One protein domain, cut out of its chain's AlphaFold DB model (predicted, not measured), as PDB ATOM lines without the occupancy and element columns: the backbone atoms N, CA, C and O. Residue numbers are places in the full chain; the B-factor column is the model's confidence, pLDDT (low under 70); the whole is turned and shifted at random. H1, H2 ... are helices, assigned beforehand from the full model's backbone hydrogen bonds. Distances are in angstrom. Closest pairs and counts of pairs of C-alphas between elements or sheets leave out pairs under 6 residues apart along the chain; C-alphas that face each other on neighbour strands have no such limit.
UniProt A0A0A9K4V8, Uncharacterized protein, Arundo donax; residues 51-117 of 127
ATOM      1  N   ILE A  51      -5.637  14.183 130.433       95.06
ATOM      2  CA  ILE A  51      -5.551  12.860 129.800       95.06
ATOM      3  C   ILE A  51      -5.646  12.990 128.274       95.06
ATOM      4  O   ILE A  51      -4.816  12.422 127.559       95.06
ATOM      5  N   ALA A  52      -6.606  13.768 127.770       94.75
ATOM      6  CA  ALA A  52      -6.748  14.029 126.338       94.75
ATOM      7  C   ALA A  52      -5.512  14.742 125.764       94.75
ATOM      8  O   ALA A  52      -5.022  14.384 124.688       94.75
ATOM      9  N   PHE A  53      -4.955  15.700 126.509       94.12
ATOM     10  CA  PHE A  53      -3.745  16.415 126.116       94.12
ATOM     11  C   PHE A  53      -2.531  15.489 125.993       94.12
ATOM     12  O   PHE A  53      -1.769  15.620 125.037       94.12
ATOM     13  N   ILE A  54      -2.355  14.525 126.903       93.25
ATOM     14  CA  ILE A  54      -1.250  13.552 126.830       93.25
ATOM     15  C   ILE A  54      -1.332  12.728 125.537       93.25
ATOM     16  O   ILE A  54      -0.316  12.529 124.869       93.25
ATOM     17  N   VAL A  55      -2.535  12.294 125.145       92.69
ATOM     18  CA  VAL A  55      -2.750  11.547 123.892       92.69
ATOM     19  C   VAL A  55      -2.431  12.416 122.676       92.69
ATOM     20  O   VAL A  55      -1.691  11.990 121.789       92.69
ATOM     21  N   GLN A  56      -2.929  13.655 122.648       92.75
ATOM     22  CA  GLN A  56      -2.629  14.588 121.559       92.75
ATOM     23  C   GLN A  56      -1.128  14.898 121.475       92.75
ATOM     24  O   GLN A  56      -0.553  14.940 120.388       92.75
ATOM     25  N   SER A  57      -0.484  15.094 122.624       92.62
ATOM     26  CA  SER A  57       0.946  15.362 122.719       92.62
ATOM     27  C   SER A  57       1.766  14.203 122.151       92.62
ATOM     28  O   SER A  57       2.679  14.449 121.363       92.62
ATOM     29  N   ALA A  58       1.406  12.951 122.458       93.06
ATOM     30  CA  ALA A  58       2.060  11.776 121.885       93.06
ATOM     31  C   ALA A  58       1.981  11.766 120.348       93.06
ATOM     32  O   ALA A  58       3.005  11.592 119.688       93.06
ATOM     33  N   THR A  59       0.804  12.038 119.775       91.56
ATOM     34  CA  THR A  59       0.620  12.144 118.315       91.56
ATOM     35  C   THR A  59       1.490  13.245 117.708       91.56
ATOM     36  O   THR A  59       2.174  13.018 116.710       91.56
ATOM     37  N   ASN A  60       1.534  14.419 118.342       90.00
ATOM     38  CA  ASN A  60       2.364  15.531 117.878       90.00
ATOM     39  C   ASN A  60       3.856  15.162 117.878       90.00
ATOM     40  O   ASN A  60       4.567  15.465 116.920       90.00
ATOM     41  N   TYR A  61       4.332  14.486 118.929       91.19
ATOM     42  CA  TYR A  61       5.728  14.056 119.013       91.19
ATOM     43  C   TYR A  61       6.077  12.956 118.010       91.19
ATOM     44  O   TYR A  61       7.196  12.957 117.507       91.19
ATOM     45  N   ILE A  62       5.144  12.060 117.673       91.44
ATOM     46  CA  ILE A  62       5.347  11.066 116.608       91.44
ATOM     47  C   ILE A  62       5.556  11.767 115.264       91.44
ATOM     48  O   ILE A  62       6.530  11.473 114.571       91.44
ATOM     49  N   ASN A  63       4.695  12.728 114.925       88.62
ATOM     50  CA  ASN A  63       4.828  13.490 113.683       88.62
ATOM     51  C   ASN A  63       6.158  14.250 113.647       88.62
ATOM     52  O   ASN A  63       6.904  14.154 112.676       88.62
ATOM     53  N   LEU A  64       6.502  14.941 114.737       88.56
ATOM     54  CA  LEU A  64       7.767  15.665 114.841       88.56
ATOM     55  C   LEU A  64       8.976  14.722 114.708       88.56
ATOM     56  O   LEU A  64       9.935  15.042 114.009       88.56
ATOM     57  N   ALA A  65       8.927  13.539 115.323       90.31
ATOM     58  CA  ALA A  65       9.996  12.549 115.227       90.31
ATOM     59  C   ALA A  65      10.203  12.051 113.789       90.31
ATOM     60  O   ALA A  65      11.348  11.929 113.360       90.31
ATOM     61  N   GLN A  66       9.129  11.810 113.030       89.00
ATOM     62  CA  GLN A  66       9.220  11.406 111.619       89.00
ATOM     63  C   GLN A  66       9.933  12.459 110.767       89.00
ATOM     64  O   GLN A  66      10.754  12.131 109.916       89.00
ATOM     65  N   VAL A  67       9.649  13.727 111.036       87.50
ATOM     66  CA  VAL A  67      10.201  14.869 110.300       87.50
ATOM     67  C   VAL A  67      11.688  15.009 110.575       87.50
ATOM     68  O   VAL A  67      12.488  15.094 109.647       87.50
ATOM     69  N   HIS A  68      12.071  14.951 111.850       90.75
ATOM     70  CA  HIS A  68      13.479  14.953 112.229       90.75
ATOM     71  C   HIS A  68      14.218  13.713 111.722       90.75
ATOM     72  O   HIS A  68      15.380  13.823 111.350       90.75
ATOM     73  N   ALA A  69      13.573  12.544 111.687       90.25
ATOM     74  CA  ALA A  69      14.179  11.337 111.137       90.25
ATOM     75  C   ALA A  69      14.474  11.489 109.638       90.25
ATOM     76  O   ALA A  69      15.575  11.156 109.212       90.25
ATOM     77  N   ALA A  70      13.529  12.031 108.863       89.44
ATOM     78  CA  ALA A  70      13.718  12.285 107.437       89.44
ATOM     79  C   ALA A  70      14.824  13.320 107.176       89.44
ATOM     80  O   ALA A  70      15.669  13.102 106.315       89.44
ATOM     81  N   GLU A  71      14.858  14.413 107.943       89.31
ATOM     82  CA  GLU A  71      15.886  15.452 107.808       89.31
ATOM     83  C   GLU A  71      17.284  14.931 108.169       89.31
ATOM     84  O   GLU A  71      18.237  15.113 107.415       89.31
ATOM     85  N   ASN A  72      17.409  14.241 109.304       93.25
ATOM     86  CA  ASN A  72      18.699  13.765 109.807       93.25
ATOM     87  C   ASN A  72      19.255  12.566 109.020       93.25
ATOM     88  O   ASN A  72      20.418  12.215 109.205       93.25
ATOM     89  N   ALA A  73      18.440  11.915 108.184       94.31
ATOM     90  CA  ALA A  73      18.859  10.788 107.351       94.31
ATOM     91  C   ALA A  73      19.455  11.209 105.994       94.31
ATOM     92  O   ALA A  73      19.968  10.348 105.279       94.31
ATOM     93  N   LYS A  74      19.393  12.499 105.635       92.31
ATOM     94  CA  LYS A  74      19.879  13.011 104.347       92.31
ATOM     95  C   LYS A  74      21.392  12.852 104.205       92.31
ATOM     96  O   LYS A  74      22.163  13.084 105.139       92.31
ATOM     97  N   SER A  75      21.819  12.490 103.003       96.00
ATOM     98  CA  SER A  75      23.226  12.476 102.608       96.00
ATOM     99  C   SER A  75      23.758  13.895 102.377       96.00
ATOM    100  O   SER A  75      23.004  14.851 102.204       96.00
ATOM    101  N   PHE A  76      25.084  14.042 102.349       94.50
ATOM    102  CA  PHE A  76      25.729  15.335 102.104       94.50
ATOM    103  C   PHE A  76      25.292  15.977 100.776       94.50
ATOM    104  O   PHE A  76      25.010  17.174 100.739       94.50
ATOM    105  N   ASP A  77      25.187  15.181  99.709       95.50
ATOM    106  CA  ASP A  77      24.817  15.671  98.377       95.50
ATOM    107  C   ASP A  77      23.376  16.202  98.349       95.50
ATOM    108  O   ASP A  77      23.108  17.264  97.781       95.50
ATOM    109  N   GLU A  78      22.451  15.507  99.018       91.44
ATOM    110  CA  GLU A  78      21.056  15.938  99.167       91.44
ATOM    111  C   GLU A  78      20.950  17.237  99.976       91.44
ATOM    112  O   GLU A  78      20.209  18.143  99.590       91.44
ATOM    113  N   ILE A  79      21.730  17.364 101.056       92.19
ATOM    114  CA  ILE A  79      21.766  18.574 101.892       92.19
ATOM    115  C   ILE A  79      22.253  19.782 101.084       92.19
ATOM    116  O   ILE A  79      21.658  20.863 101.155       92.19
ATOM    117  N   GLU A  80      23.331  19.634 100.311       93.81
ATOM    118  CA  GLU A  80      23.857  20.736  99.501       93.81
ATOM    119  C   GLU A  80      22.906  21.108  98.354       93.81
ATOM    120  O   GLU A  80      22.696  22.301  98.101       93.81
ATOM    121  N   LEU A  81      22.256  20.127  97.717       91.06
ATOM    122  CA  LEU A  81      21.207  20.379  96.725       91.06
ATOM    123  C   LEU A  81      20.044  21.172  97.333       91.06
ATOM    124  O   LEU A  81      19.652  22.214  96.800       91.06
ATOM    125  N   GLU A  82      19.517  20.722  98.467       88.75
ATOM    126  CA  GLU A  82      18.400  21.375  99.144       88.75
ATOM    127  C   GLU A  82      18.756  22.795  99.593       88.75
ATOM    128  O   GLU A  82      17.974  23.729  99.413       88.75
ATOM    129  N   LYS A  83      19.960  23.005 100.124       89.75
ATOM    130  CA  LYS A  83      20.469  24.330 100.497       89.75
ATOM    131  C   LYS A  83      20.596  25.259  99.290       89.75
ATOM    132  O   LYS A  83      20.239  26.438  99.390       89.75
ATOM    133  N   MET A  84      21.067  24.748  98.149       89.81
ATOM    134  CA  MET A  84      21.103  25.499  96.892       89.81
ATOM    135  C   MET A  84      19.696  25.876  96.422       89.81
ATOM    136  O   MET A  84      19.468  27.037  96.065       89.81
ATOM    137  N   LEU A  85      18.743  24.942  96.485       86.88
ATOM    138  CA  LEU A  85      17.336  25.204  96.180       86.88
ATOM    139  C   LEU A  85      16.763  26.265  97.129       86.88
ATOM    140  O   LEU A  85      16.297  27.303  96.665       86.88
ATOM    141  N   ARG A  86      16.889  26.103  98.449       84.06
ATOM    142  CA  ARG A  86      16.433  27.099  99.435       84.06
ATOM    143  C   ARG A  86      17.011  28.485  99.152       84.06
ATOM    144  O   ARG A  86      16.268  29.457  99.161       84.06
ATOM    145  N   LYS A  87      18.304  28.592  98.820       86.12
ATOM    146  CA  LYS A  87      18.939  29.871  98.457       86.12
ATOM    147  C   LYS A  87      18.378  30.463  97.159       86.12
ATOM    148  O   LYS A  87      18.135  31.666  97.106       86.12
ATOM    149  N   LYS A  88      18.155  29.639  96.129       83.75
ATOM    150  CA  LYS A  88      17.566  30.056  94.843       83.75
ATOM    151  C   LYS A  88      16.134  30.574  95.009       83.75
ATOM    152  O   LYS A  88      15.751  31.514  94.320       83.75
ATOM    153  N   TYR A  89      15.362  29.972  95.913       77.44
ATOM    154  CA  TYR A  89      13.952  30.298  96.149       77.44
ATOM    155  C   TYR A  89      13.712  31.261  97.330       77.44
ATOM    156  O   TYR A  89      12.573  31.667  97.539       77.44
ATOM    157  N   ALA A  90      14.748  31.656  98.082       74.56
ATOM    158  CA  ALA A  90      14.637  32.594  99.206       74.56
ATOM    159  C   ALA A  90      14.411  34.052  98.772       74.56
ATOM    160  O   ALA A  90      13.850  34.837  99.530       74.56
ATOM    161  N   HIS A  91      14.857  34.427  97.572       64.19
ATOM    162  CA  HIS A  91      14.654  35.765  97.021       64.19
ATOM    163  C   HIS A  91      13.496  35.712  96.020       64.19
ATOM    164  O   HIS A  91      13.694  35.443  94.835       64.19
ATOM    165  N   LYS A  92      12.273  35.886  96.528       62.88
ATOM    166  CA  LYS A  92      11.068  36.080  95.717       62.88
ATOM    167  C   LYS A  92      10.707  37.556  95.771       62.88
ATOM    168  O   LYS A  92      10.233  38.032  96.797       62.88
ATOM    169  N   ASP A  93      10.962  38.268  94.686       67.00
ATOM    170  CA  ASP A  93      10.256  39.516  94.427       67.00
ATOM    171  C   ASP A  93       8.972  39.122  93.682       67.00
ATOM    172  O   ASP A  93       8.979  38.902  92.471       67.00
ATOM    173  N   GLU A  94       7.902  38.884  94.449       66.44
ATOM    174  CA  GLU A  94       6.602  38.448  93.911       66.44
ATOM    175  C   GLU A  94       6.029  39.466  92.919       66.44
ATOM    176  O   GLU A  94       5.342  39.087  91.967       66.44
ATOM    177  N   GLU A  95       6.336  40.747  93.120       69.81
ATOM    178  CA  GLU A  95       5.876  41.845  92.276       69.81
ATOM    179  C   GLU A  95       6.610  41.825  90.924       69.81
ATOM    180  O   GLU A  95       5.975  41.900  89.867       69.81
ATOM    181  N   TYR A  96       7.927  41.592  90.938       68.69
ATOM    182  CA  TYR A  96       8.748  41.412  89.734       68.69
ATOM    183  C   TYR A  96       8.380  40.157  88.927       68.69
ATOM    184  O   TYR A  96       8.214  40.231  87.704       68.69
ATOM    185  N   ASP A  97       8.220  39.008  89.592       75.94
ATOM    186  CA  ASP A  97       7.859  37.746  88.931       75.94
ATOM    187  C   ASP A  97       6.441  37.825  88.315       75.94
ATOM    188  O   ASP A  97       6.222  37.336  87.201       75.94
ATOM    189  N   SER A  98       5.501  38.528  88.966       75.69
ATOM    190  CA  SER A  98       4.146  38.771  88.440       75.69
ATOM    191  C   SER A  98       4.136  39.706  87.230       75.69
ATOM    192  O   SER A  98       3.417  39.448  86.263       75.69
ATOM    193  N   MET A  99       4.961  40.762  87.239       76.62
ATOM    194  CA  MET A  99       5.093  41.688  86.104       76.62
ATOM    195  C   MET A  99       5.627  40.987  84.844       76.62
ATOM    196  O   MET A  99       5.263  41.354  83.727       76.62
ATOM    197  N   LEU A 100       6.462  39.956  85.016       76.50
ATOM    198  CA  LEU A 100       7.001  39.129  83.933       76.50
ATOM    199  C   LEU A 100       6.113  37.924  83.568       76.50
ATOM    200  O   LEU A 100       6.434  37.208  82.620       76.50
ATOM    201  N   GLY A 101       5.018  37.683  84.298       75.62
ATOM    202  CA  GLY A 101       4.148  36.519  84.098       75.62
ATOM    203  C   GLY A 101       4.816  35.179  84.436       75.62
ATOM    204  O   GLY A 101       4.419  34.140  83.908       75.62
ATOM    205  N   VAL A 102       5.851  35.189  85.280       71.88
ATOM    206  CA  VAL A 102       6.621  33.998  85.657       71.88
ATOM    207  C   VAL A 102       6.017  33.383  86.918       71.88
ATOM    208  O   VAL A 102       6.120  33.941  88.006       71.88
ATOM    209  N   VAL A 103       5.433  32.190  86.794       70.19
ATOM    210  CA  VAL A 103       4.974  31.399  87.946       70.19
ATOM    211  C   VAL A 103       6.087  30.437  88.359       70.19
ATOM    212  O   VAL A 103       6.470  29.556  87.590       70.19
ATOM    213  N   ARG A 104       6.630  30.604  89.572       66.06
ATOM    214  CA  ARG A 104       7.630  29.684  90.138       66.06
ATOM    215  C   ARG A 104       6.969  28.712  91.111       66.06
ATOM    216  O   ARG A 104       6.638  29.095  92.234       66.06
ATOM    217  N   GLU A 105       6.833  27.453  90.709       70.75
ATOM    218  CA  GLU A 105       6.404  26.376  91.606       70.75
ATOM    219  C   GLU A 105       7.486  26.082  92.657       70.75
ATOM    220  O   GLU A 105       8.690  26.143  92.376       70.75
ATOM    221  N   ILE A 106       7.053  25.811  93.892       69.19
ATOM    222  CA  ILE A 106       7.952  25.398  94.973       69.19
ATOM    223  C   ILE A 106       8.374  23.956  94.672       69.19
ATOM    224  O   ILE A 106       7.494  23.107  94.526       69.19
ATOM    225  N   PRO A 107       9.683  23.663  94.577       75.56
ATOM    226  CA  PRO A 107      10.155  22.303  94.368       75.56
ATOM    227  C   PRO A 107       9.595  21.362  95.441       75.56
ATOM    228  O   PRO A 107       9.558  21.758  96.613       75.56
ATOM    229  N   PRO A 108       9.183  20.134  95.082       73.69
ATOM    230  CA  PRO A 108       8.611  19.182  96.030       73.69
ATOM    231  C   PRO A 108       9.556  18.869  97.198       73.69
ATOM    232  O   PRO A 108       9.096  18.602  98.303       73.69
ATOM    233  N   GLU A 109      10.869  18.994  96.992       73.25
ATOM    234  CA  GLU A 109      11.905  18.808  98.012       73.25
ATOM    235  C   GLU A 109      11.868  19.877  99.120       73.25
ATOM    236  O   GLU A 109      12.426  19.669 100.194       73.25
ATOM    237  N   LEU A 110      11.225  21.024  98.871       72.56
ATOM    238  CA  LEU A 110      11.072  22.121  99.834       72.56
ATOM    239  C   LEU A 110       9.695  22.140 100.512       72.56
ATOM    240  O   LEU A 110       9.452  22.993 101.371       72.56
ATOM    241  N   ILE A 111       8.790  21.237 100.129       71.25
ATOM    242  CA  ILE A 111       7.460  21.138 100.723       71.25
ATOM    243  C   ILE A 111       7.583  20.378 102.043       71.25
ATOM    244  O   ILE A 111       8.020  19.230 102.092       71.25
ATOM    245  N   LEU A 112       7.196  21.034 103.137       65.62
ATOM    246  CA  LEU A 112       7.110  20.385 104.440       65.62
ATOM    247  C   LEU A 112       6.007  19.317 104.399       65.62
ATOM    248  O   LEU A 112       4.910  19.622 103.930       65.62
ATOM    249  N   PRO A 113       6.249  18.097 104.903       65.38
ATOM    250  CA  PRO A 113       5.218  17.069 104.926       65.38
ATOM    251  C   PRO A 113       3.990  17.512 105.742       65.38
ATOM    252  O   PRO A 113       4.097  18.200 106.763       65.38
ATOM    253  N   ASP A 114       2.806  17.090 105.288       62.06
ATOM    254  CA  ASP A 114       1.493  17.523 105.802       62.06
ATOM    255  C   ASP A 114       1.282  17.262 107.303       62.06
ATOM    256  O   ASP A 114       0.438  17.893 107.945       62.06
ATOM    257  N   ASN A 115       2.061  16.341 107.875       61.06
ATOM    258  CA  ASN A 115       2.047  15.971 109.291       61.06
ATOM    259  C   ASN A 115       2.662  17.037 110.224       61.06
ATOM    260  O   ASN A 115       2.448  16.965 111.437       61.06
ATOM    261  N   ILE A 116       3.393  18.021 109.682       56.47
ATOM    262  CA  ILE A 116       3.944  19.179 110.418       56.47
ATOM    263  C   ILE A 116       2.965  20.350 110.425       56.47
ATOM    264  O   ILE A 116       2.955  21.160 111.355       56.47
ATOM    265  N   LEU A 117       2.176  20.482 109.359       54.00
ATOM    266  CA  LEU A 117       1.323  21.641 109.178       54.00
ATOM    267  C   LEU A 117       0.216  21.618 110.241       54.00
ATOM    268  O   LEU A 117      -0.485  20.612 110.373       54.00
TER     269      LEU A 117
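What this domain is: This is residues 51 to 117 of the 127 residues of an uncharacterized protein of Arundo donax (UniProt A0A0A9K4V8). Two helices, H1 and H2, make the arms of a wide, open V, joined at its corner by residues 73 to 75; at the far end of H2 sits the short H3, and from there the unnamed stretch of residues 100 to 117 folds back into the space between the arms. Two stretches stand free of the rest: residues 51 to 58, which belong to H1, and residues 95 to 101, of which 95 to 99 belong to H3. The printed part has 67 residues with three named helices, H1, H2, H3 in that order, and no named strand; its class is all helix. It is extended, with a radius of gyration of the C-alphas of 16.9 A, and flat, spanning 54 by 30 by 14 A.

How they stand to each other: Begin with H1, residues 51 to 72, which touches no helix. A tight link of 3 residues leads to H2, residues 76 to 90, and H1 and H2 are apart. Another tight link of 3 residues leads to H3, residues 94 to 99, which is apart from both H1 and H2. In H1, H2 and H3 every O i to N i+4 pair is within hydrogen-bond range.

Where its parts are: Find C-alpha 51 at (-5.551, 12.860, 129.800); from there H1 runs 31.4 A to C-alpha 72 at (18.699, 13.765, 109.807). H2 begins at C-alpha 76, at (25.729, 15.335, 102.104), and is 20.7 A long. H3 is 8.6 A long and ends at C-alpha 99, at (5.093, 41.688, 86.104).

The domain as a whole: Look at Ile 51 and Leu 100 for the two C-alphas farthest apart, 54.3 A. The printed part has no cut, and no link between helices is long. The mean pLDDT of the printed part is 81.6; look for values under 70 at residues 91 to 96, 104, 106 and 112 to 117.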